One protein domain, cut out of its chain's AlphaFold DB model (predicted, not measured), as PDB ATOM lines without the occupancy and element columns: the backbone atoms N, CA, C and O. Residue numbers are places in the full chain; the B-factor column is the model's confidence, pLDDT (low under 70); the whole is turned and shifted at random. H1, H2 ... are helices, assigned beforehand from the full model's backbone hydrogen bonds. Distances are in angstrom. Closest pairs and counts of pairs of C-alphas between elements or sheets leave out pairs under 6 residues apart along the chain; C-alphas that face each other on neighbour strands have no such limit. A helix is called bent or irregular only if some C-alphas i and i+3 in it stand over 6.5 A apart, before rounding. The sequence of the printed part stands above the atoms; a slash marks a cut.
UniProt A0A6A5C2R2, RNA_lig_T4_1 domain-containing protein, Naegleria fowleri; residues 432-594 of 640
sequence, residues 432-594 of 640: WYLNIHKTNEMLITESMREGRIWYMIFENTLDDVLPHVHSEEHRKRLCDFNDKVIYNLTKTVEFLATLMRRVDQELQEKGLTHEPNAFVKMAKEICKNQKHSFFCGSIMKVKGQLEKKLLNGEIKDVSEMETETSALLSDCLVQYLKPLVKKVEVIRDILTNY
ATOM      1  N   TRP A 432     205.721 132.504  70.252       92.62
ATOM      2  CA  TRP A 432     206.182 133.463  69.252       92.62
ATOM      3  C   TRP A 432     205.686 133.106  67.844       92.62
ATOM      4  O   TRP A 432     205.045 133.927  67.183       92.62
ATOM      5  N   TYR A 433     205.895 131.859  67.406       93.44
ATOM      6  CA  TYR A 433     205.448 131.414  66.088       93.44
ATOM      7  C   TYR A 433     203.925 131.417  65.972       93.44
ATOM      8  O   TYR A 433     203.374 131.896  64.979       93.44
ATOM      9  N   LEU A 434     203.226 130.874  66.977       88.81
ATOM     10  CA  LEU A 434     201.765 130.779  66.979       88.81
ATOM     11  C   LEU A 434     201.111 132.158  66.867       88.81
ATOM     12  O   LEU A 434     200.147 132.324  66.113       88.81
ATOM     13  N   ASN A 435     201.653 133.146  67.581       86.75
ATOM     14  CA  ASN A 435     201.163 134.517  67.559       86.75
ATOM     15  C   ASN A 435     201.328 135.160  66.180       86.75
ATOM     16  O   ASN A 435     200.361 135.737  65.666       86.75
ATOM     17  N   ILE A 436     202.495 135.011  65.547       87.62
ATOM     18  CA  ILE A 436     202.747 135.551  64.205       87.62
ATOM     19  C   ILE A 436     201.892 134.833  63.160       87.62
ATOM     20  O   ILE A 436     201.174 135.488  62.405       87.62
ATOM     21  N   HIS A 437     201.915 133.497  63.136       86.69
ATOM     22  CA  HIS A 437     201.173 132.702  62.157       86.69
ATOM     23  C   HIS A 437     199.681 133.040  62.194       86.69
ATOM     24  O   HIS A 437     199.075 133.318  61.161       86.69
ATOM     25  N   LYS A 438     199.082 133.061  63.392       85.06
ATOM     26  CA  LYS A 438     197.662 133.390  63.568       85.06
ATOM     27  C   LYS A 438     197.351 134.828  63.158       85.06
ATOM     28  O   LYS A 438     196.268 135.095  62.647       85.06
ATOM     29  N   THR A 439     198.281 135.752  63.383       83.56
ATOM     30  CA  THR A 439     198.122 137.144  62.956       83.56
ATOM     31  C   THR A 439     198.123 137.255  61.438       83.56
ATOM     32  O   THR A 439     197.185 137.821  60.884       83.56
ATOM     33  N   ASN A 440     199.101 136.652  60.762       82.81
ATOM     34  CA  ASN A 440     199.158 136.626  59.301       82.81
ATOM     35  C   ASN A 440     197.922 135.963  58.693       82.81
ATOM     36  O   ASN A 440     197.329 136.524  57.777       82.81
ATOM     37  N   GLU A 441     197.486 134.824  59.237       81.50
ATOM     38  CA  GLU A 441     196.255 134.156  58.809       81.50
ATOM     39  C   GLU A 441     195.052 135.105  58.878       81.50
ATOM     40  O   GLU A 441     194.374 135.300  57.877       81.50
ATOM     41  N   MET A 442     194.843 135.770  60.018       80.69
ATOM     42  CA  MET A 442     193.725 136.699  60.213       80.69
ATOM     43  C   MET A 442     193.789 137.947  59.329       80.69
ATOM     44  O   MET A 442     192.742 138.487  58.969       80.69
ATOM     45  N   LEU A 443     194.992 138.433  59.014       80.25
ATOM     46  CA  LEU A 443     195.180 139.539  58.076       80.25
ATOM     47  C   LEU A 443     194.824 139.105  56.651       80.25
ATOM     48  O   LEU A 443     194.144 139.840  55.946       80.25
ATOM     49  N   ILE A 444     195.248 137.905  56.241       76.69
ATOM     50  CA  ILE A 444     194.962 137.344  54.914       76.69
ATOM     51  C   ILE A 444     193.465 137.065  54.744       76.69
ATOM     52  O   ILE A 444     192.910 137.329  53.682       76.69
ATOM     53  N   THR A 445     192.798 136.542  55.774       74.75
ATOM     54  CA  THR A 445     191.356 136.249  55.738       74.75
ATOM     55  C   THR A 445     190.481 137.465  56.035       74.75
ATOM     56  O   THR A 445     189.273 137.300  56.200       74.75
ATOM     57  N   GLU A 446     191.073 138.659  56.171       75.25
ATOM     58  CA  GLU A 446     190.402 139.909  56.564       75.25
ATOM     59  C   GLU A 446     189.536 139.768  57.836       75.25
ATOM     60  O   GLU A 446     188.621 140.546  58.099       75.25
ATOM     61  N   SER A 447     189.837 138.774  58.676       75.00
ATOM     62  CA  SER A 447     189.098 138.477  59.905       75.00
ATOM     63  C   SER A 447     189.769 139.068  61.147       75.00
ATOM     64  O   SER A 447     189.362 138.774  62.276       75.00
ATOM     65  N   MET A 448     190.837 139.850  60.958       77.25
ATOM     66  CA  MET A 448     191.549 140.526  62.035       77.25
ATOM     67  C   MET A 448     190.624 141.518  62.741       77.25
ATOM     68  O   MET A 448     190.077 142.438  62.139       77.25
ATOM     69  N   ARG A 449     190.468 141.338  64.052       76.06
ATOM     70  CA  ARG A 449     189.681 142.235  64.901       76.06
ATOM     71  C   ARG A 449     190.606 143.278  65.512       76.06
ATOM     72  O   ARG A 449     191.639 142.920  66.067       76.06
ATOM     73  N   GLU A 450     190.207 144.544  65.488       76.25
ATOM     74  CA  GLU A 450     190.991 145.635  66.082       76.25
ATOM     75  C   GLU A 450     191.273 145.418  67.580       76.25
ATOM     76  O   GLU A 450     192.375 145.705  68.037       76.25
ATOM     77  N   GLY A 451     190.352 144.808  68.342       79.38
ATOM     78  CA  GLY A 451     190.598 144.492  69.755       79.38
ATOM     79  C   GLY A 451     191.772 143.528  69.958       79.38
ATOM     80  O   GLY A 451     192.530 143.676  70.912       79.38
ATOM     81  N   ARG A 452     192.018 142.607  69.020       80.38
ATOM     82  CA  ARG A 452     193.215 141.751  69.036       80.38
ATOM     83  C   ARG A 452     194.498 142.559  68.843       80.38
ATOM     84  O   ARG A 452     195.478 142.283  69.526       80.38
ATOM     85  N   ILE A 453     194.478 143.559  67.962       83.00
ATOM     86  CA  ILE A 453     195.618 144.458  67.737       83.00
ATOM     87  C   ILE A 453     195.902 145.255  69.018       83.00
ATOM     88  O   ILE A 453     197.044 145.303  69.460       83.00
ATOM     89  N   TRP A 454     194.863 145.770  69.688       85.31
ATOM     90  CA  TRP A 454     194.993 146.401  71.008       85.31
ATOM     91  C   TRP A 454     195.684 145.497  72.032       85.31
ATOM     92  O   TRP A 454     196.606 145.940  72.710       85.31
ATOM     93  N   TYR A 455     195.277 144.226  72.137       85.75
ATOM     94  CA  TYR A 455     195.939 143.274  73.037       85.75
ATOM     95  C   TYR A 455     197.414 143.082  72.690       85.75
ATOM     96  O   TYR A 455     198.245 143.088  73.593       85.75
ATOM     97  N   MET A 456     197.749 142.976  71.402       84.75
ATOM     98  CA  MET A 456     199.137 142.821  70.968       84.75
ATOM     99  C   MET A 456     200.003 144.033  71.321       84.75
ATOM    100  O   MET A 456     201.156 143.843  71.708       84.75
ATOM    101  N   ILE A 457     199.449 145.247  71.234       86.44
ATOM    102  CA  ILE A 457     200.113 146.496  71.641       86.44
ATOM    103  C   ILE A 457     200.291 146.523  73.161       86.44
ATOM    104  O   ILE A 457     201.389 146.737  73.661       86.44
ATOM    105  N   PHE A 458     199.226 146.231  73.911       85.75
ATOM    106  CA  PHE A 458     199.250 146.192  75.376       85.75
ATOM    107  C   PHE A 458     200.182 145.127  75.958       85.75
ATOM    108  O   PHE A 458     200.557 145.216  77.124       85.75
ATOM    109  N   GLU A 459     200.503 144.090  75.190       84.06
ATOM    110  CA  GLU A 459     201.432 143.022  75.572       84.06
ATOM    111  C   GLU A 459     202.820 143.208  74.958       84.06
ATOM    112  O   GLU A 459     203.687 142.361  75.152       84.06
ATOM    113  N   ASN A 460     203.040 144.318  74.246       84.38
ATOM    114  CA  ASN A 460     204.293 144.643  73.570       84.38
ATOM    115  C   ASN A 460     204.779 143.532  72.618       84.38
ATOM    116  O   ASN A 460     205.969 143.274  72.475       84.38
ATOM    117  N   THR A 461     203.829 142.838  71.990       83.81
ATOM    118  CA  THR A 461     204.089 141.733  71.047       83.81
ATOM    119  C   THR A 461     203.929 142.151  69.591       83.81
ATOM    120  O   THR A 461     204.324 141.407  68.698       83.81
ATOM    121  N   LEU A 462     203.334 143.320  69.318       85.44
ATOM    122  CA  LEU A 462     203.091 143.760  67.945       85.44
ATOM    123  C   LEU A 462     204.405 143.973  67.179       85.44
ATOM    124  O   LEU A 462     204.496 143.547  66.029       85.44
ATOM    125  N   ASP A 463     205.434 144.514  67.831       83.75
ATOM    126  CA  ASP A 463     206.761 144.720  67.236       83.75
ATOM    127  C   ASP A 463     207.447 143.410  66.826       83.75
ATOM    128  O   ASP A 463     208.134 143.370  65.811       83.75
ATOM    129  N   ASP A 464     207.205 142.309  67.548       81.44
ATOM    130  CA  ASP A 464     207.685 140.978  67.151       81.44
ATOM    131  C   ASP A 464     206.965 140.474  65.884       81.44
ATOM    132  O   ASP A 464     207.515 139.678  65.118       81.44
ATOM    133  N   VAL A 465     205.730 140.924  65.638       83.56
ATOM    134  CA  VAL A 465     204.906 140.481  64.508       83.56
ATOM    135  C   VAL A 465     205.132 141.318  63.253       83.56
ATOM    136  O   VAL A 465     205.191 140.747  62.164       83.56
ATOM    137  N   LEU A 466     205.301 142.636  63.381       84.75
ATOM    138  CA  LEU A 466     205.431 143.573  62.255       84.75
ATOM    139  C   LEU A 466     206.470 143.155  61.190       84.75
ATOM    140  O   LEU A 466     206.131 143.205  60.004       84.75
ATOM    141  N   PRO A 467     207.686 142.679  61.541       84.12
ATOM    142  CA  PRO A 467     208.682 142.235  60.560       84.12
ATOM    143  C   PRO A 467     208.252 141.017  59.733       84.12
ATOM    144  O   PRO A 467     208.811 140.758  58.665       84.12
ATOM    145  N   HIS A 468     207.273 140.258  60.229       82.50
ATOM    146  CA  HIS A 468     206.811 138.999  59.653       82.50
ATOM    147  C   HIS A 468     205.487 139.138  58.894       82.50
ATOM    148  O   HIS A 468     205.016 138.156  58.312       82.50
ATOM    149  N   VAL A 469     204.888 140.333  58.874       82.25
ATOM    150  CA  VAL A 469     203.684 140.617  58.087       82.25
ATOM    151  C   VAL A 469     204.040 140.614  56.603       82.25
ATOM    152  O   VAL A 469     204.916 141.353  56.160       82.25
ATOM    153  N   HIS A 470     203.365 139.762  55.826       79.75
ATOM    154  CA  HIS A 470     203.685 139.562  54.404       79.75
ATOM    155  C   HIS A 470     203.291 140.747  53.517       79.75
ATOM    156  O   HIS A 470     203.962 141.022  52.529       79.75
ATOM    157  N   SER A 471     202.191 141.427  53.850       82.50
ATOM    158  CA  SER A 471     201.669 142.556  53.074       82.50
ATOM    159  C   SER A 471     202.222 143.874  53.602       82.50
ATOM    160  O   SER A 471     202.011 144.214  54.766       82.50
ATOM    161  N   GLU A 472     202.874 144.642  52.728       82.50
ATOM    162  CA  GLU A 472     203.363 145.985  53.048       82.50
ATOM    163  C   GLU A 472     202.225 146.921  53.472       82.50
ATOM    164  O   GLU A 472     202.354 147.673  54.434       82.50
ATOM    165  N   GLU A 473     201.076 146.823  52.802       82.88
ATOM    166  CA  GLU A 473     199.876 147.592  53.130       82.88
ATOM    167  C   GLU A 473     199.373 147.262  54.541       82.88
ATOM    168  O   GLU A 473     199.133 148.161  55.350       82.88
ATOM    169  N   HIS A 474     199.266 145.969  54.870       83.69
ATOM    170  CA  HIS A 474     198.854 145.540  56.207       83.69
ATOM    171  C   HIS A 474     199.872 145.948  57.268       83.69
ATOM    172  O   HIS A 474     199.480 146.387  58.347       83.69
ATOM    173  N   ARG A 475     201.168 145.840  56.961       86.00
ATOM    174  CA  ARG A 475     202.245 146.265  57.854       86.00
ATOM    175  C   ARG A 475     202.135 147.755  58.157       86.00
ATOM    176  O   ARG A 475     202.086 148.117  59.327       86.00
ATOM    177  N   LYS A 476     202.003 148.598  57.129       85.38
ATOM    178  CA  LYS A 476     201.816 150.045  57.292       85.38
ATOM    179  C   LYS A 476     200.575 150.358  58.127       85.38
ATOM    180  O   LYS A 476     200.671 151.106  59.090       85.38
ATOM    181  N   ARG A 477     199.433 149.730  57.824       83.38
ATOM    182  CA  ARG A 477     198.190 149.922  58.587       83.38
ATOM    183  C   ARG A 477     198.348 149.548  60.064       83.38
ATOM    184  O   ARG A 477     197.796 150.235  60.922       83.38
ATOM    185  N   LEU A 478     199.077 148.473  60.365       86.44
ATOM    186  CA  LEU A 478     199.371 148.061  61.738       86.44
ATOM    187  C   LEU A 478     200.318 149.039  62.441       86.44
ATOM    188  O   LEU A 478     200.052 149.370  63.594       86.44
ATOM    189  N   CYS A 479     201.358 149.531  61.761       87.06
ATOM    190  CA  CYS A 479     202.244 150.571  62.293       87.06
ATOM    191  C   CYS A 479     201.468 151.859  62.598       87.06
ATOM    192  O   CYS A 479     201.494 152.332  63.727       87.06
ATOM    193  N   ASP A 480     200.688 152.364  61.639       85.62
ATOM    194  CA  ASP A 480     199.891 153.584  61.809       85.62
ATOM    195  C   ASP A 480     198.915 153.456  62.991       85.62
ATOM    196  O   ASP A 480     198.663 154.414  63.726       85.62
ATOM    197  N   PHE A 481     198.336 152.266  63.182       85.00
ATOM    198  CA  PHE A 481     197.457 151.986  64.311       85.00
ATOM    199  C   PHE A 481     198.224 151.919  65.639       85.00
ATOM    200  O   PHE A 481     197.782 152.524  66.618       85.00
ATOM    201  N   ASN A 482     199.370 151.235  65.672       88.25
ATOM    202  CA  ASN A 482     200.259 151.182  66.831       88.25
ATOM    203  C   ASN A 482     200.654 152.585  67.290       88.25
ATOM    204  O   ASN A 482     200.432 152.942  68.445       88.25
ATOM    205  N   ASP A 483     201.141 153.407  66.363       86.19
ATOM    206  CA  ASP A 483     201.616 154.757  66.642       86.19
ATOM    207  C   ASP A 483     200.495 155.628  67.214       86.19
ATOM    208  O   ASP A 483     200.689 156.324  68.210       86.19
ATOM    209  N   LYS A 484     199.280 155.532  66.655       84.81
ATOM    210  CA  LYS A 484     198.097 156.224  67.192       84.81
ATOM    211  C   LYS A 484     197.766 155.776  68.613       84.81
ATOM    212  O   LYS A 484     197.464 156.620  69.460       84.81
ATOM    213  N   VAL A 485     197.788 154.474  68.890       83.00
ATOM    214  CA  VAL A 485     197.484 153.942  70.225       83.00
ATOM    215  C   VAL A 485     198.544 154.377  71.234       83.00
ATOM    216  O   VAL A 485     198.192 154.923  72.281       83.00
ATOM    217  N   ILE A 486     199.825 154.190  70.914       83.12
ATOM    218  CA  ILE A 486     200.950 154.547  71.783       83.12
ATOM    219  C   ILE A 486     200.989 156.053  72.036       83.12
ATOM    220  O   ILE A 486     201.153 156.474  73.185       83.12
ATOM    221  N   TYR A 487     200.757 156.877  71.012       85.00
ATOM    222  CA  TYR A 487     200.666 158.329  71.160       85.00
ATOM    223  C   TYR A 487     199.567 158.729  72.153       85.00
ATOM    224  O   TYR A 487     199.821 159.472  73.103       85.00
ATOM    225  N   ASN A 488     198.351 158.201  71.984       82.62
ATOM    226  CA  ASN A 488     197.227 158.524  72.865       82.62
ATOM    227  C   ASN A 488     197.418 157.981  74.289       82.62
ATOM    228  O   ASN A 488     197.055 158.655  75.258       82.62
ATOM    229  N   LEU A 489     198.009 156.792  74.433       82.12
ATOM    230  CA  LEU A 489     198.346 156.218  75.733       82.12
ATOM    231  C   LEU A 489     199.358 157.108  76.461       82.12
ATOM    232  O   LEU A 489     199.116 157.499  77.600       82.12
ATOM    233  N   THR A 490     200.426 157.509  75.771       80.81
ATOM    234  CA  THR A 490     201.469 158.395  76.305       80.81
ATOM    235  C   THR A 490     200.882 159.737  76.731       80.81
ATOM    236  O   THR A 490     201.084 160.160  77.867       80.81
ATOM    237  N   LYS A 491     200.057 160.372  75.886       81.88
ATOM    238  CA  LYS A 491     199.369 161.629  76.231       81.88
ATOM    239  C   LYS A 491     198.461 161.486  77.448       81.88
ATOM    240  O   LYS A 491     198.383 162.391  78.278       81.88
ATOM    241  N   THR A 492     197.792 160.342  77.578       80.81
ATOM    242  CA  THR A 492     196.961 160.054  78.748       80.81
ATOM    243  C   THR A 492     197.822 159.897  79.999       80.81
ATOM    244  O   THR A 492     197.499 160.482  81.028       80.81
ATOM    245  N   VAL A 493     198.940 159.171  79.929       80.62
ATOM    246  CA  VAL A 493     199.877 159.009  81.053       80.62
ATOM    247  C   VAL A 493     200.478 160.355  81.480       80.62
ATOM    248  O   VAL A 493     200.454 160.669  82.668       80.62
ATOM    249  N   GLU A 494     200.918 161.190  80.535       81.88
ATOM    250  CA  GLU A 494     201.417 162.554  80.793       81.88
ATOM    251  C   GLU A 494     200.372 163.421  81.514       81.88
ATOM    252  O   GLU A 494     200.674 164.138  82.480       81.88
ATOM    253  N   PHE A 495     199.113 163.338  81.071       82.75
ATOM    254  CA  PHE A 495     197.997 164.021  81.715       82.75
ATOM    255  C   PHE A 495     197.790 163.530  83.155       82.75
ATOM    256  O   PHE A 495     197.680 164.346  84.073       82.75
ATOM    257  N   LEU A 496     197.790 162.212  83.378       79.94
ATOM    258  CA  LEU A 496     197.621 161.624  84.709       79.94
ATOM    259  C   LEU A 496     198.760 161.985  85.661       79.94
ATOM    260  O   LEU A 496     198.498 162.330  86.813       79.94
ATOM    261  N   ALA A 497     200.003 161.982  85.183       82.25
ATOM    262  CA  ALA A 497     201.159 162.407  85.965       82.25
ATOM    263  C   ALA A 497     201.056 163.889  86.370       82.25
ATOM    264  O   ALA A 497     201.370 164.271  87.498       82.25
ATOM    265  N   THR A 498     200.557 164.747  85.476       83.69
ATOM    266  CA  THR A 498     200.307 166.167  85.778       83.69
ATOM    267  C   THR A 498     199.197 166.343  86.810       83.69
ATOM    268  O   THR A 498     199.329 167.148  87.732       83.69
ATOM    269  N   LEU A 499     198.129 165.553  86.707       81.69
ATOM    270  CA  LEU A 499     197.044 165.552  87.682       81.69
ATOM    271  C   LEU A 499     197.526 165.095  89.068       81.69
ATOM    272  O   LEU A 499     197.178 165.725  90.062       81.69
ATOM    273  N   MET A 500     198.372 164.061  89.136       81.19
ATOM    274  CA  MET A 500     199.007 163.617  90.384       81.19
ATOM    275  C   MET A 500     199.835 164.724  91.036       81.19
ATOM    276  O   MET A 500     199.653 164.998  92.220       81.19
ATOM    277  N   ARG A 501     200.678 165.413  90.257       82.81
ATOM    278  CA  ARG A 501     201.478 166.541  90.758       82.81
ATOM    279  C   ARG A 501     200.606 167.665  91.307       82.81
ATOM    280  O   ARG A 501     200.911 168.206  92.363       82.81
ATOM    281  N   ARG A 502     199.495 167.982  90.635       84.12
ATOM    282  CA  ARG A 502     198.542 168.991  91.112       84.12
ATOM    283  C   ARG A 502     197.897 168.599  92.445       84.12
ATOM    284  O   ARG A 502     197.733 169.453  93.308       84.12
ATOM    285  N   VAL A 503     197.539 167.323  92.618       83.38
ATOM    286  CA  VAL A 503     197.015 166.813  93.897       83.38
ATOM    287  C   VAL A 503     198.056 166.987  95.000       83.38
ATOM    288  O   VAL A 503     197.729 167.506  96.063       83.38
ATOM    289  N   ASP A 504     199.306 166.590  94.746       82.88
ATOM    290  CA  ASP A 504     200.389 166.722  95.722       82.88
ATOM    291  C   ASP A 504     200.679 168.199  96.066       82.88
ATOM    292  O   ASP A 504     200.860 168.523  97.239       82.88
ATOM    293  N   GLN A 505     200.642 169.106  95.084       84.81
ATOM    294  CA  GLN A 505     200.783 170.553  95.302       84.81
ATOM    295  C   GLN A 505     199.662 171.120  96.182       84.81
ATOM    296  O   GLN A 505     199.949 171.784  97.174       84.81
ATOM    297  N   GLU A 506     198.394 170.812  95.892       85.31
ATOM    298  CA  GLU A 506     197.280 171.301  96.720       85.31
ATOM    299  C   GLU A 506     197.321 170.752  98.154       85.31
ATOM    300  O   GLU A 506     196.924 171.442  99.096       85.31
ATOM    301  N   LEU A 507     197.811 169.525  98.349       84.56
ATOM    302  CA  LEU A 507     198.025 168.974  99.689       84.56
ATOM    303  C   LEU A 507     199.112 169.730 100.451       84.56
ATOM    304  O   LEU A 507     198.947 169.970 101.648       84.56
ATOM    305  N   GLN A 508     200.201 170.099  99.773       84.62
ATOM    306  CA  GLN A 508     201.279 170.898 100.356       84.62
ATOM    307  C   GLN A 508     200.793 172.303 100.722       84.62
ATOM    308  O   GLN A 508     200.992 172.731 101.857       84.62
ATOM    309  N   GLU A 509     200.093 172.987  99.813       87.12
ATOM    310  CA  GLU A 509     199.540 174.329 100.046       87.12
ATOM    311  C   GLU A 509     198.548 174.361 101.216       87.12
ATOM    312  O   GLU A 509     198.534 175.308 102.001       87.12
ATOM    313  N   LYS A 510     197.734 173.308 101.365       86.88
ATOM    314  CA  LYS A 510     196.764 173.177 102.463       86.88
ATOM    315  C   LYS A 510     197.367 172.600 103.751       86.88
ATOM    316  O   LYS A 510     196.652 172.493 104.744       86.88
ATOM    317  N   GLY A 511     198.648 172.217 103.757       82.50
ATOM    318  CA  GLY A 511     199.318 171.623 104.920       82.50
ATOM    319  C   GLY A 511     198.770 170.251 105.337       82.50
ATOM    320  O   GLY A 511     198.882 169.871 106.499       82.50
ATOM    321  N   LEU A 512     198.162 169.504 104.409       81.06
ATOM    322  CA  LEU A 512     197.461 168.234 104.668       81.06
ATOM    323  C   LEU A 512     198.317 166.990 104.368       81.06
ATOM    324  O   LEU A 512     197.806 165.874 104.315       81.06
ATOM    325  N   THR A 513     199.622 167.152 104.156       69.06
ATOM    326  CA  THR A 513     200.541 166.085 103.714       69.06
ATOM    327  C   THR A 513     200.652 164.898 104.674       69.06
ATOM    328  O   THR A 513     201.000 163.803 104.242       69.06
ATOM    329  N   HIS A 514     200.346 165.089 105.960       66.12
ATOM    330  CA  HIS A 514     200.418 164.051 106.994       66.12
ATOM    331  C   HIS A 514     199.047 163.519 107.437       66.12
ATOM    332  O   HIS A 514     198.977 162.668 108.326       66.12
ATOM    333  N   GLU A 515     197.950 164.000 106.845       73.19
ATOM    334  CA  GLU A 515     196.613 163.534 107.208       73.19
ATOM    335  C   GLU A 515     196.296 162.160 106.584       73.19
ATOM    336  O   GLU A 515     196.449 161.967 105.370       73.19
ATOM    337  N   PRO A 516     195.755 161.208 107.369       67.94
ATOM    338  CA  PRO A 516     195.252 159.951 106.833       67.94
ATOM    339  C   PRO A 516     194.172 160.202 105.769       67.94
ATOM    340  O   PRO A 516     193.154 160.836 106.038       67.94
ATOM    341  N   ASN A 517     194.357 159.651 104.567       79.38
ATOM    342  CA  ASN A 517     193.437 159.760 103.422       79.38
ATOM    343  C   ASN A 517     193.309 161.150 102.766       79.38
ATOM    344  O   ASN A 517     192.464 161.306 101.874       79.38
ATOM    345  N   ALA A 518     194.133 162.141 103.129       81.44
ATOM    346  CA  ALA A 518     194.064 163.476 102.526       81.44
ATOM    347  C   ALA A 518     194.243 163.436 101.003       81.44
ATOM    348  O   ALA A 518     193.462 164.049 100.271       81.44
ATOM    349  N   PHE A 519     195.182 162.619 100.515       83.00
ATOM    350  CA  PHE A 519     195.398 162.413  99.082       83.00
ATOM    351  C   PHE A 519     194.146 161.909  98.363       83.00
ATOM    352  O   PHE A 519     193.763 162.449  97.331       83.00
ATOM    353  N   VAL A 520     193.454 160.916  98.928       81.81
ATOM    354  CA  VAL A 520     192.234 160.347  98.335       81.81
ATOM    355  C   VAL A 520     191.120 161.388  98.267       81.81
ATOM    356  O   VAL A 520     190.411 161.476  97.263       81.81
ATOM    357  N   LYS A 521     190.949 162.177  99.332       83.44
ATOM    358  CA  LYS A 521     189.929 163.227  99.391       83.44
ATOM    359  C   LYS A 521     190.215 164.320  98.361       83.44
ATOM    360  O   LYS A 521     189.318 164.658  97.591       83.44
ATOM    361  N   MET A 522     191.466 164.775  98.289       85.31
ATOM    362  CA  MET A 522     191.913 165.797  97.343       85.31
ATOM    363  C   MET A 522     191.817 165.321  95.892       85.31
ATOM    364  O   MET A 522     191.240 166.003  95.050       85.31
ATOM    365  N   ALA A 523     192.294 164.109  95.600       82.38
ATOM    366  CA  ALA A 523     192.189 163.511  94.274       82.38
ATOM    367  C   ALA A 523     190.729 163.409  93.820       82.38
ATOM    368  O   ALA A 523     190.409 163.766  92.688       82.38
ATOM    369  N   LYS A 524     189.820 162.977  94.707       83.12
ATOM    370  CA  LYS A 524     188.382 162.935  94.409       83.12
ATOM    371  C   LYS A 524     187.797 164.318  94.169       83.12
ATOM    372  O   LYS A 524     186.955 164.440  93.291       83.12
ATOM    373  N   GLU A 525     188.208 165.326  94.934       83.12
ATOM    374  CA  GLU A 525     187.728 166.704  94.811       83.12
ATOM    375  C   GLU A 525     188.169 167.343  93.489       83.12
ATOM    376  O   GLU A 525     187.322 167.814  92.729       83.12
ATOM    377  N   ILE A 526     189.457 167.243  93.154       80.75
ATOM    378  CA  ILE A 526     190.017 167.746  91.890       80.75
ATOM    379  C   ILE A 526     189.388 167.019  90.689       80.75
ATOM    380  O   ILE A 526     189.078 167.639  89.672       80.75
ATOM    381  N   CYS A 527     189.124 165.713  90.808       77.88
ATOM    382  CA  CYS A 527     188.495 164.928  89.742       77.88
ATOM    383  C   CYS A 527     186.957 165.049  89.690       77.88
ATOM    384  O   CYS A 527     186.353 164.565  88.732       77.88
ATOM    385  N   LYS A 528     186.304 165.654  90.697       73.38
ATOM    386  CA  LYS A 528     184.839 165.597  90.901       73.38
ATOM    387  C   LYS A 528     184.036 166.238  89.767       73.38
ATOM    388  O   LYS A 528     182.931 165.790  89.484       73.38
ATOM    389  N   ASN A 529     184.605 167.260  89.125       60.28
ATOM    390  CA  ASN A 529     183.923 168.109  88.143       60.28
ATOM    391  C   ASN A 529     184.483 167.967  86.717       60.28
ATOM    392  O   ASN A 529     184.220 168.810  85.864       60.28
ATOM    393  N   GLN A 530     185.272 166.926  86.445       59.97
ATOM    394  CA  GLN A 530     185.856 166.702  85.125       59.97
ATOM    395  C   GLN A 530     185.436 165.348  84.547       59.97
ATOM    396  O   GLN A 530     185.119 164.415  85.284       59.97
ATOM    397  N   LYS A 531     185.540 165.196  83.217       58.31
ATOM    398  CA  LYS A 531     185.385 163.911  82.496       58.31
ATOM    399  C   LYS A 531     186.358 162.811  82.971       58.31
ATOM    400  O   LYS A 531     186.324 161.709  82.451       58.31
ATOM    401  N   HIS A 532     187.227 163.106  83.938       60.81
ATOM    402  CA  HIS A 532     188.376 162.316  84.373       60.81
ATOM    403  C   HIS A 532     188.157 161.574  85.699       60.81
ATOM    404  O   HIS A 532     189.087 160.948  86.204       60.81
ATOM    405  N   SER A 533     186.945 161.596  86.266       65.69
ATOM    406  CA  SER A 533     186.616 160.879  87.512       65.69
ATOM    407  C   SER A 533     186.957 159.382  87.462       65.69
ATOM    408  O   SER A 533     187.343 158.802  88.478       65.69
ATOM    409  N   PHE A 534     186.914 158.776  86.273       67.00
ATOM    410  CA  PHE A 534     187.297 157.383  86.045       67.00
ATOM    411  C   PHE A 534     188.787 157.098  86.286       67.00
ATOM    412  O   PHE A 534     189.146 155.983  86.656       67.00
ATOM    413  N   PHE A 535     189.659 158.098  86.140       70.62
ATOM    414  CA  PHE A 535     191.102 157.947  86.327       70.62
ATOM    415  C   PHE A 535     191.558 158.059  87.786       70.62
ATOM    416  O   PHE A 535     192.699 157.720  88.108       70.62
ATOM    417  N   CYS A 536     190.671 158.494  88.687       74.44
ATOM    418  CA  CYS A 536     190.976 158.635  90.110       74.44
ATOM    419  C   CYS A 536     191.463 157.302  90.713       74.44
ATOM    420  O   CYS A 536     192.406 157.280  91.501       74.44
ATOM    421  N   GLY A 537     190.883 156.175  90.276       76.94
ATOM    422  CA  GLY A 537     191.310 154.831  90.681       76.94
ATOM    423  C   GLY A 537     192.766 154.517  90.324       76.94
ATOM    424  O   GLY A 537     193.517 154.050  91.181       76.94
ATOM    425  N   SER A 538     193.174 154.809  89.087       76.25
ATOM    426  CA  SER A 538     194.543 154.573  88.609       76.25
ATOM    427  C   SER A 538     195.559 155.397  89.396       76.25
ATOM    428  O   SER A 538     196.558 154.855  89.862       76.25
ATOM    429  N   ILE A 539     195.259 156.677  89.629       79.75
ATOM    430  CA  ILE A 539     196.112 157.586  90.406       79.75
ATOM    431  C   ILE A 539     196.311 157.086  91.841       79.75
ATOM    432  O   ILE A 539     197.440 157.022  92.327       79.75
ATOM    433  N   MET A 540     195.228 156.686  92.517       81.88
ATOM    434  CA  MET A 540     195.310 156.160  93.884       81.88
ATOM    435  C   MET A 540     196.157 154.883  93.960       81.88
ATOM    436  O   MET A 540     196.946 154.723  94.890       81.88
ATOM    437  N   LYS A 541     196.018 153.979  92.980       82.38
ATOM    438  CA  LYS A 541     196.774 152.721  92.937       82.38
ATOM    439  C   LYS A 541     198.273 152.968  92.752       82.38
ATOM    440  O   LYS A 541     199.066 152.367  93.474       82.38
ATOM    441  N   VAL A 542     198.649 153.871  91.844       82.19
ATOM    442  CA  VAL A 542     200.058 154.231  91.618       82.19
ATOM    443  C   VAL A 542     200.660 154.899  92.850       82.19
ATOM    444  O   VAL A 542     201.735 154.489  93.285       82.19
ATOM    445  N   LYS A 543     199.954 155.852  93.481       80.88
ATOM    446  CA  LYS A 543     200.428 156.507  94.714       80.88
ATOM    447  C   LYS A 543     200.739 155.487  95.815       80.88
ATOM    448  O   LYS A 543     201.838 155.504  96.361       80.88
ATOM    449  N   GLY A 544     199.826 154.547  96.073       80.94
ATOM    450  CA  GLY A 544     200.039 153.508  97.087       80.94
ATOM    451  C   GLY A 544     201.195 152.550  96.764       80.94
ATOM    452  O   GLY A 544     201.888 152.090  97.671       80.94
ATOM    453  N   GLN A 545     201.442 152.250  95.483       81.94
ATOM    454  CA  GLN A 545     202.595 151.439  95.074       81.94
ATOM    455  C   GLN A 545     203.922 152.180  95.276       81.94
ATOM    456  O   GLN A 545     204.863 151.587  95.802       81.94
ATOM    457  N   LEU A 546     203.987 153.466  94.921       79.75
ATOM    458  CA  LEU A 546     205.176 154.298  95.120       79.75
ATOM    459  C   LEU A 546     205.508 154.476  96.607       79.75
ATOM    460  O   LEU A 546     206.663 154.320  96.991       79.75
ATOM    461  N   GLU A 547     204.507 154.719  97.459       78.38
ATOM    462  CA  GLU A 547     204.696 154.818  98.916       78.38
ATOM    463  C   GLU A 547     205.261 153.523  99.509       78.38
ATOM    464  O   GLU A 547     206.170 153.561 100.336       78.38
ATOM    465  N   LYS A 548     204.777 152.362  99.044       82.38
ATOM    466  CA  LYS A 548     205.299 151.056  99.463       82.38
ATOM    467  C   LYS A 548     206.752 150.848  99.021       82.38
ATOM    468  O   LYS A 548     207.561 150.385  99.821       82.38
ATOM    469  N   LYS A 549     207.085 151.199  97.774       80.38
ATOM    470  CA  LYS A 549     208.459 151.111  97.252       80.38
ATOM    471  C   LYS A 549     209.419 152.035  98.005       80.38
ATOM    472  O   LYS A 549     210.533 151.624  98.322       80.38
ATOM    473  N   LEU A 550     208.968 153.242  98.354       75.81
ATOM    474  CA  LEU A 550     209.723 154.187  99.175       75.81
ATOM    475  C   LEU A 550     209.969 153.630 100.586       75.81
ATOM    476  O   LEU A 550     211.097 153.672 101.070       75.81
ATOM    477  N   LEU A 551     208.943 153.046 101.221       80.69
ATOM    478  CA  LEU A 551     209.068 152.412 102.541       80.69
ATOM    479  C   LEU A 551     210.077 151.253 102.544       80.69
ATOM    480  O   LEU A 551     210.796 151.059 103.521       80.69
ATOM    481  N   ASN A 552     210.122 150.492 101.451       84.00
ATOM    482  CA  ASN A 552     211.032 149.364 101.270       84.00
ATOM    483  C   ASN A 552     212.458 149.785 100.860       84.00
ATOM    484  O   ASN A 552     213.334 148.926 100.761       84.00
ATOM    485  N   GLY A 553     212.706 151.076 100.606       77.12
ATOM    486  CA  GLY A 553     213.997 151.584 100.129       77.12
ATOM    487  C   GLY A 553     214.343 151.183  98.688       77.12
ATOM    488  O   GLY A 553     215.516 151.224  98.312       77.12
ATOM    489  N   GLU A 554     213.347 150.780  97.892       77.56
ATOM    490  CA  GLU A 554     213.512 150.360  96.490       77.56
ATOM    491  C   GLU A 554     213.751 151.551  95.544       77.56
ATOM    492  O   GLU A 554     214.302 151.362  94.465       77.56
ATOM    493  N   ILE A 555     213.367 152.768  95.949       72.88
ATOM    494  CA  ILE A 555     213.544 154.020  95.192       72.88
ATOM    495  C   ILE A 555     214.282 155.016  96.086       72.88
ATOM    496  O   ILE A 555     213.913 155.173  97.256       72.88
ATOM    497  N   LYS A 556     215.328 155.671  95.561       61.28
ATOM    498  CA  LYS A 556     216.227 156.526  96.365       61.28
ATOM    499  C   LYS A 556     216.123 158.024  96.069       61.28
ATOM    500  O   LYS A 556     216.508 158.805  96.936       61.28
ATOM    501  N   ASP A 557     215.621 158.423  94.898       61.09
ATOM    502  CA  ASP A 557     215.562 159.830  94.466       61.09
ATOM    503  C   ASP A 557     214.269 160.189  93.696       61.09
ATOM    504  O   ASP A 557     213.580 159.339  93.134       61.09
ATOM    505  N   VAL A 558     213.951 161.486  93.662       53.50
ATOM    506  CA  VAL A 558     212.801 162.115  92.995       53.50
ATOM    507  C   VAL A 558     212.862 161.959  91.469       53.50
ATOM    508  O   VAL A 558     211.820 161.848  90.826       53.50
ATOM    509  N   SER A 559     214.058 161.904  90.874       53.59
ATOM    510  CA  SER A 559     214.224 161.699  89.425       53.59
ATOM    511  C   SER A 559     213.802 160.293  88.964       53.59
ATOM    512  O   SER A 559     213.166 160.139  87.919       53.59
ATOM    513  N   GLU A 560     214.067 159.267  89.781       59.03
ATOM    514  CA  GLU A 560     213.592 157.895  89.560       59.03
ATOM    515  C   GLU A 560     212.066 157.809  89.707       59.03
ATOM    516  O   GLU A 560     211.419 157.045  88.990       59.03
ATOM    517  N   MET A 561     211.464 158.647  90.564       64.75
ATOM    518  CA  MET A 561     210.012 158.668  90.743       64.75
ATOM    519  C   MET A 561     209.256 159.065  89.474       64.75
ATOM    520  O   MET A 561     208.202 158.489  89.244       64.75
ATOM    521  N   GLU A 562     209.718 160.003  88.643       67.81
ATOM    522  CA  GLU A 562     208.942 160.428  87.458       67.81
ATOM    523  C   GLU A 562     208.857 159.335  86.381       67.81
ATOM    524  O   GLU A 562     207.778 159.070  85.832       67.81
ATOM    525  N   THR A 563     209.979 158.661  86.120       70.75
ATOM    526  CA  THR A 563     210.046 157.552  85.157       70.75
ATOM    527  C   THR A 563     209.243 156.354  85.667       70.75
ATOM    528  O   THR A 563     208.404 155.812  84.944       70.75
ATOM    529  N   GLU A 564     209.414 156.006  86.946       79.50
ATOM    530  CA  GLU A 564     208.682 154.920  87.604       79.50
ATOM    531  C   GLU A 564     207.173 155.210  87.673       79.50
ATOM    532  O   GLU A 564     206.349 154.340  87.395       79.50
ATOM    533  N   THR A 565     206.785 156.454  87.978       77.38
ATOM    534  CA  THR A 565     205.377 156.888  88.010       77.38
ATOM    535  C   THR A 565     204.734 156.731  86.638       77.38
ATOM    536  O   THR A 565     203.616 156.229  86.543       77.38
ATOM    537  N   SER A 566     205.434 157.126  85.572       79.31
ATOM    538  CA  SER A 566     204.927 157.018  84.199       79.31
ATOM    539  C   SER A 566     204.741 155.559  83.777       79.31
ATOM    540  O   SER A 566     203.692 155.211  83.230       79.31
ATOM    541  N   ALA A 567     205.704 154.687  84.096       81.19
ATOM    542  CA  ALA A 567     205.604 153.251  83.839       81.19
ATOM    543  C   ALA A 567     204.430 152.610  84.604       81.19
ATOM    544  O   ALA A 567     203.573 151.965  84.002       81.19
ATOM    545  N   LEU A 568     204.315 152.869  85.913       81.94
ATOM    546  CA  LEU A 568     203.231 152.335  86.749       81.94
ATOM    547  C   LEU A 568     201.845 152.854  86.331       81.94
ATOM    548  O   LEU A 568     200.863 152.106  86.382       81.94
ATOM    549  N   LEU A 569     201.741 154.123  85.919       81.25
ATOM    550  CA  LEU A 569     200.505 154.697  85.374       81.25
ATOM    551  C   LEU A 569     200.113 154.028  84.060       81.25
ATOM    552  O   LEU A 569     198.938 153.695  83.893       81.25
ATOM    553  N   SER A 570     201.078 153.814  83.163       82.75
ATOM    554  CA  SER A 570     200.867 153.085  81.912       82.75
ATOM    555  C   SER A 570     200.331 151.679  82.189       82.75
ATOM    556  O   SER A 570     199.254 151.323  81.708       82.75
ATOM    557  N   ASP A 571     200.987 150.924  83.076       84.69
ATOM    558  CA  ASP A 571     200.569 149.572  83.460       84.69
ATOM    559  C   ASP A 571     199.160 149.540  84.062       84.69
ATOM    560  O   ASP A 571     198.324 148.707  83.696       84.69
ATOM    561  N   CYS A 572     198.857 150.461  84.983       81.25
ATOM    562  CA  CYS A 572     197.530 150.558  85.588       81.25
ATOM    563  C   CYS A 572     196.453 150.888  84.550       81.25
ATOM    564  O   CYS A 572     195.353 150.328  84.602       81.25
ATOM    565  N   LEU A 573     196.760 151.779  83.607       81.25
ATOM    566  CA  LEU A 573     195.851 152.169  82.540       81.25
ATOM    567  C   LEU A 573     195.609 151.011  81.564       81.25
ATOM    568  O   LEU A 573     194.458 150.716  81.248       81.25
ATOM    569  N   VAL A 574     196.654 150.289  81.161       83.69
ATOM    570  CA  VAL A 574     196.538 149.086  80.323       83.69
ATOM    571  C   VAL A 574     195.688 148.014  81.013       83.69
ATOM    572  O   VAL A 574     194.771 147.461  80.400       83.69
ATOM    573  N   GLN A 575     195.919 147.750  82.304       83.88
ATOM    574  CA  GLN A 575     195.110 146.804  83.086       83.88
ATOM    575  C   GLN A 575     193.629 147.203  83.150       83.88
ATOM    576  O   GLN A 575     192.760 146.331  83.182       83.88
ATOM    577  N   TYR A 576     193.336 148.503  83.153       81.38
ATOM    578  CA  TYR A 576     191.972 149.025  83.113       81.38
ATOM    579  C   TYR A 576     191.336 148.922  81.715       81.38
ATOM    580  O   TYR A 576     190.163 148.561  81.593       81.38
ATOM    581  N   LEU A 577     192.102 149.193  80.654       80.06
ATOM    582  CA  LEU A 577     191.618 149.182  79.272       80.06
ATOM    583  C   LEU A 577     191.361 147.766  78.739       80.06
ATOM    584  O   LEU A 577     190.369 147.564  78.038       80.06
ATOM    585  N   LYS A 578     192.187 146.771  79.096       82.06
ATOM    586  CA  LYS A 578     192.041 145.377  78.622       82.06
ATOM    587  C   LYS A 578     190.600 144.832  78.788       82.06
ATOM    588  O   LYS A 578     189.993 144.423  77.792       82.06
ATOM    589  N   PRO A 579     189.976 144.872  79.987       80.62
ATOM    590  CA  PRO A 579     188.586 144.448  80.164       80.62
ATOM    591  C   PRO A 579     187.562 145.248  79.348       80.62
ATOM    592  O   PRO A 579     186.549 144.685  78.934       80.62
ATOM    593  N   LEU A 580     187.794 146.546  79.125       77.25
ATOM    594  CA  LEU A 580     186.885 147.402  78.358       77.25
ATOM    595  C   LEU A 580     186.902 147.044  76.875       77.25
ATOM    596  O   LEU A 580     185.836 146.854  76.294       77.25
ATOM    597  N   VAL A 581     188.090 146.849  76.296       78.00
ATOM    598  CA  VAL A 581     188.241 146.371  74.913       78.00
ATOM    599  C   VAL A 581     187.501 145.046  74.730       78.00
ATOM    600  O   VAL A 581     186.730 144.890  73.787       78.00
ATOM    601  N   LYS A 582     187.631 144.120  75.691       75.81
ATOM    602  CA  LYS A 582     186.891 142.849  75.665       75.81
ATOM    603  C   LYS A 582     185.372 143.051  75.662       75.81
ATOM    604  O   LYS A 582     184.671 142.369  74.922       75.81
ATOM    605  N   LYS A 583     184.850 143.968  76.483       75.25
ATOM    606  CA  LYS A 583     183.409 144.281  76.512       75.25
ATOM    607  C   LYS A 583     182.932 144.867  75.184       75.25
ATOM    608  O   LYS A 583     181.891 144.444  74.693       75.25
ATOM    609  N   VAL A 584     183.697 145.789  74.596       72.25
ATOM    610  CA  VAL A 584     183.397 146.378  73.280       72.25
ATOM    611  C   VAL A 584     183.336 145.291  72.208       72.25
ATOM    612  O   VAL A 584     182.392 145.269  71.421       72.25
ATOM    613  N   GLU A 585     184.282 144.349  72.204       71.31
ATOM    614  CA  GLU A 585     184.258 143.229  71.258       71.31
ATOM    615  C   GLU A 585     183.029 142.333  71.433       71.31
ATOM    616  O   GLU A 585     182.412 141.960  70.439       71.31
ATOM    617  N   VAL A 586     182.637 142.022  72.673       71.56
ATOM    618  CA  VAL A 586     181.427 141.229  72.952       71.56
ATOM    619  C   VAL A 586     180.172 141.953  72.465       71.56
ATOM    620  O   VAL A 586     179.338 141.341  71.802       71.56
ATOM    621  N   ILE A 587     180.043 143.252  72.750       67.69
ATOM    622  CA  ILE A 587     178.905 144.062  72.292       67.69
ATOM    623  C   ILE A 587     178.860 144.088  70.765       67.69
ATOM    624  O   ILE A 587     177.802 143.869  70.182       67.69
ATOM    625  N   ARG A 588     180.004 144.297  70.108       65.44
ATOM    626  CA  ARG A 588     180.089 144.263  68.650       65.44
ATOM    627  C   ARG A 588     179.666 142.905  68.104       65.44
ATOM    628  O   ARG A 588     178.868 142.872  67.184       65.44
ATOM    629  N   ASP A 589     180.158 141.803  68.662       66.00
ATOM    630  CA  ASP A 589     179.791 140.462  68.200       66.00
ATOM    631  C   ASP A 589     178.282 140.207  68.366       66.00
ATOM    632  O   ASP A 589     177.655 139.647  67.466       66.00
ATOM    633  N   ILE A 590     177.671 140.677  69.461       65.44
ATOM    634  CA  ILE A 590     176.212 140.657  69.639       65.44
ATOM    635  C   ILE A 590     175.537 141.481  68.537       65.44
ATOM    636  O   ILE A 590     174.656 140.962  67.860       65.44
ATOM    637  N   LEU A 591     175.964 142.727  68.310       59.75
ATOM    638  CA  LEU A 591     175.383 143.613  67.297       59.75
ATOM    639  C   LEU A 591     175.534 143.053  65.879       59.75
ATOM    640  O   LEU A 591     174.573 143.060  65.123       59.75
ATOM    641  N   THR A 592     176.705 142.534  65.514       59.78
ATOM    642  CA  THR A 592     176.958 141.918  64.206       59.78
ATOM    643  C   THR A 592     176.082 140.684  64.008       59.78
ATOM    644  O   THR A 592     175.446 140.564  62.965       59.78
ATOM    645  N   ASN A 593     175.972 139.805  65.009       56.69
ATOM    646  CA  ASN A 593     175.106 138.626  64.924       56.69
ATOM    647  C   ASN A 593     173.614 139.001  64.871       56.69
ATOM    648  O   ASN A 593     172.859 138.387  64.123       56.69
ATOM    649  N   TYR A 594     173.189 140.035  65.604       51.09
ATOM    650  CA  TYR A 594     171.812 140.538  65.557       51.09
ATOM    651  C   TYR A 594     171.481 141.250  64.237       51.09
ATOM    652  O   TYR A 594     170.365 141.121  63.740       51.09
TER     653      TYR A 594
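Overview. This is residues 432 to 594 of the 640 residues of the protein "RNA_lig_T4_1 domain-containing protein" of Naegleria fowleri (UniProt A0A6A5C2R2). Two long helices, H4 and H7, cross as a loose, uneven X, residues 489 to 497 of H4 meeting residues 565 to 570 in the first half of H7, with the smaller helices H1, H2 and H3 to one side of the crossing and H5 and H6 to the other. At one end H1, H2 and H3 gather near the first part of H4, with H2 packed on both H4 and H7; at the other end the helical hairpin of H5 and H6 packs on H4, and H6 also packs on H7. The last residues of H7, 586 to 594, stick out free. The printed part has 163 residues with seven named helices, H1 to H7 in order along it, and no named strand: an all-helix domain. It is loose, with a radius of gyration of the C-alphas of 19.9 A and spans of 61 by 41 by 23 A.

Arrangement. H1, residues 432 to 444, touches H3, residues 462 to 468; the closest C-alphas are those of Ile 436 and Val 465, 5.4 A apart, and the lines are only just about perpendicular, at 71 degrees. H1 is apart from H2, residues 450 to 458, which follows it. H3 and H4, residues 472 to 509, form a helical hairpin at a shallow tilt of 16 degrees, opposite ways; they only just touch, with 3 pairs of C-alphas within 8 A, the closest those of Leu 466 and Arg 475 at 6.1 A. H4 is the hub, touching five other helices. H2 only just touches it, with 3 pairs within 8 A, the closest C-alphas being those of Ile 457 and Asn 482 at 6.7 A. H5, residues 518 to 527, touches H4 at a steep tilt of 56 degrees, opposite ways, with the C-alphas of Val 503 and Ala 523 closest at 5.9 A. H5 and H6, residues 533 to 551, form a helical hairpin at a shallow tilt of 28 degrees, their closest C-alphas being those of Cys 527 and Ser 533 at 5.0 A. H6 only just touches H4, with 3 pairs within 8 A; the C-alphas of Met 500 and Ile 539 are closest at 6.7 A. H7, residues 558 to 594, touches H4 with residues 565 to 570 alone, at a steep tilt of 54 degrees, opposite ways; the C-alphas of Val 493 and Ser 570 are closest at 6.1 A. H6 and H7 form a helical hairpin at 38 degrees, a tilt only just steep, with the C-alphas of Ser 538 and Cys 572 closest at 5.8 A. With residues 574 to 585 alone H7 touches H2 at a shallow tilt of 18 degrees, opposite ways, the C-alphas of Gly 451 and Val 581 being closest at 6.0 A. Every O i to N i+4 pair is within hydrogen-bond range in H1, H2, H4 and H5; in H6 13 of 15 are, in H7 29 of 33, and in H3 1 of 3, beside 2 of 4 O i to N i+3 pairs.

Along the chain. H1 begins at C-alpha 432, (206.182, 133.463, 69.252), and is 18.6 A long. H2 and H3 are short. H4 measures 55.0 A from C-alpha 472, (203.363, 145.985, 53.048), to C-alpha 509. H5 is 14.0 A long and H6 28.3 A. H3 and H6 are irregular, but only just: C-alphas 464 and 467 are 6.8 A apart, and C-alphas 534 and 537 are 6.6 A apart. H7 measures 53.8 A, has a kink of 25 degrees near residue 577, and ends at C-alpha 594, (171.812, 140.538, 65.557).

Size, cuts and confidence. The two C-alphas farthest apart, those of Thr 445 and Gly 511, are 61.1 A from each other. The printed part has no cut and no long link. The mean pLDDT of the printed part is 78.7; residues 513 to 514, 516, 529 to 534, 556 to 562 and 587 to 594 are under 70.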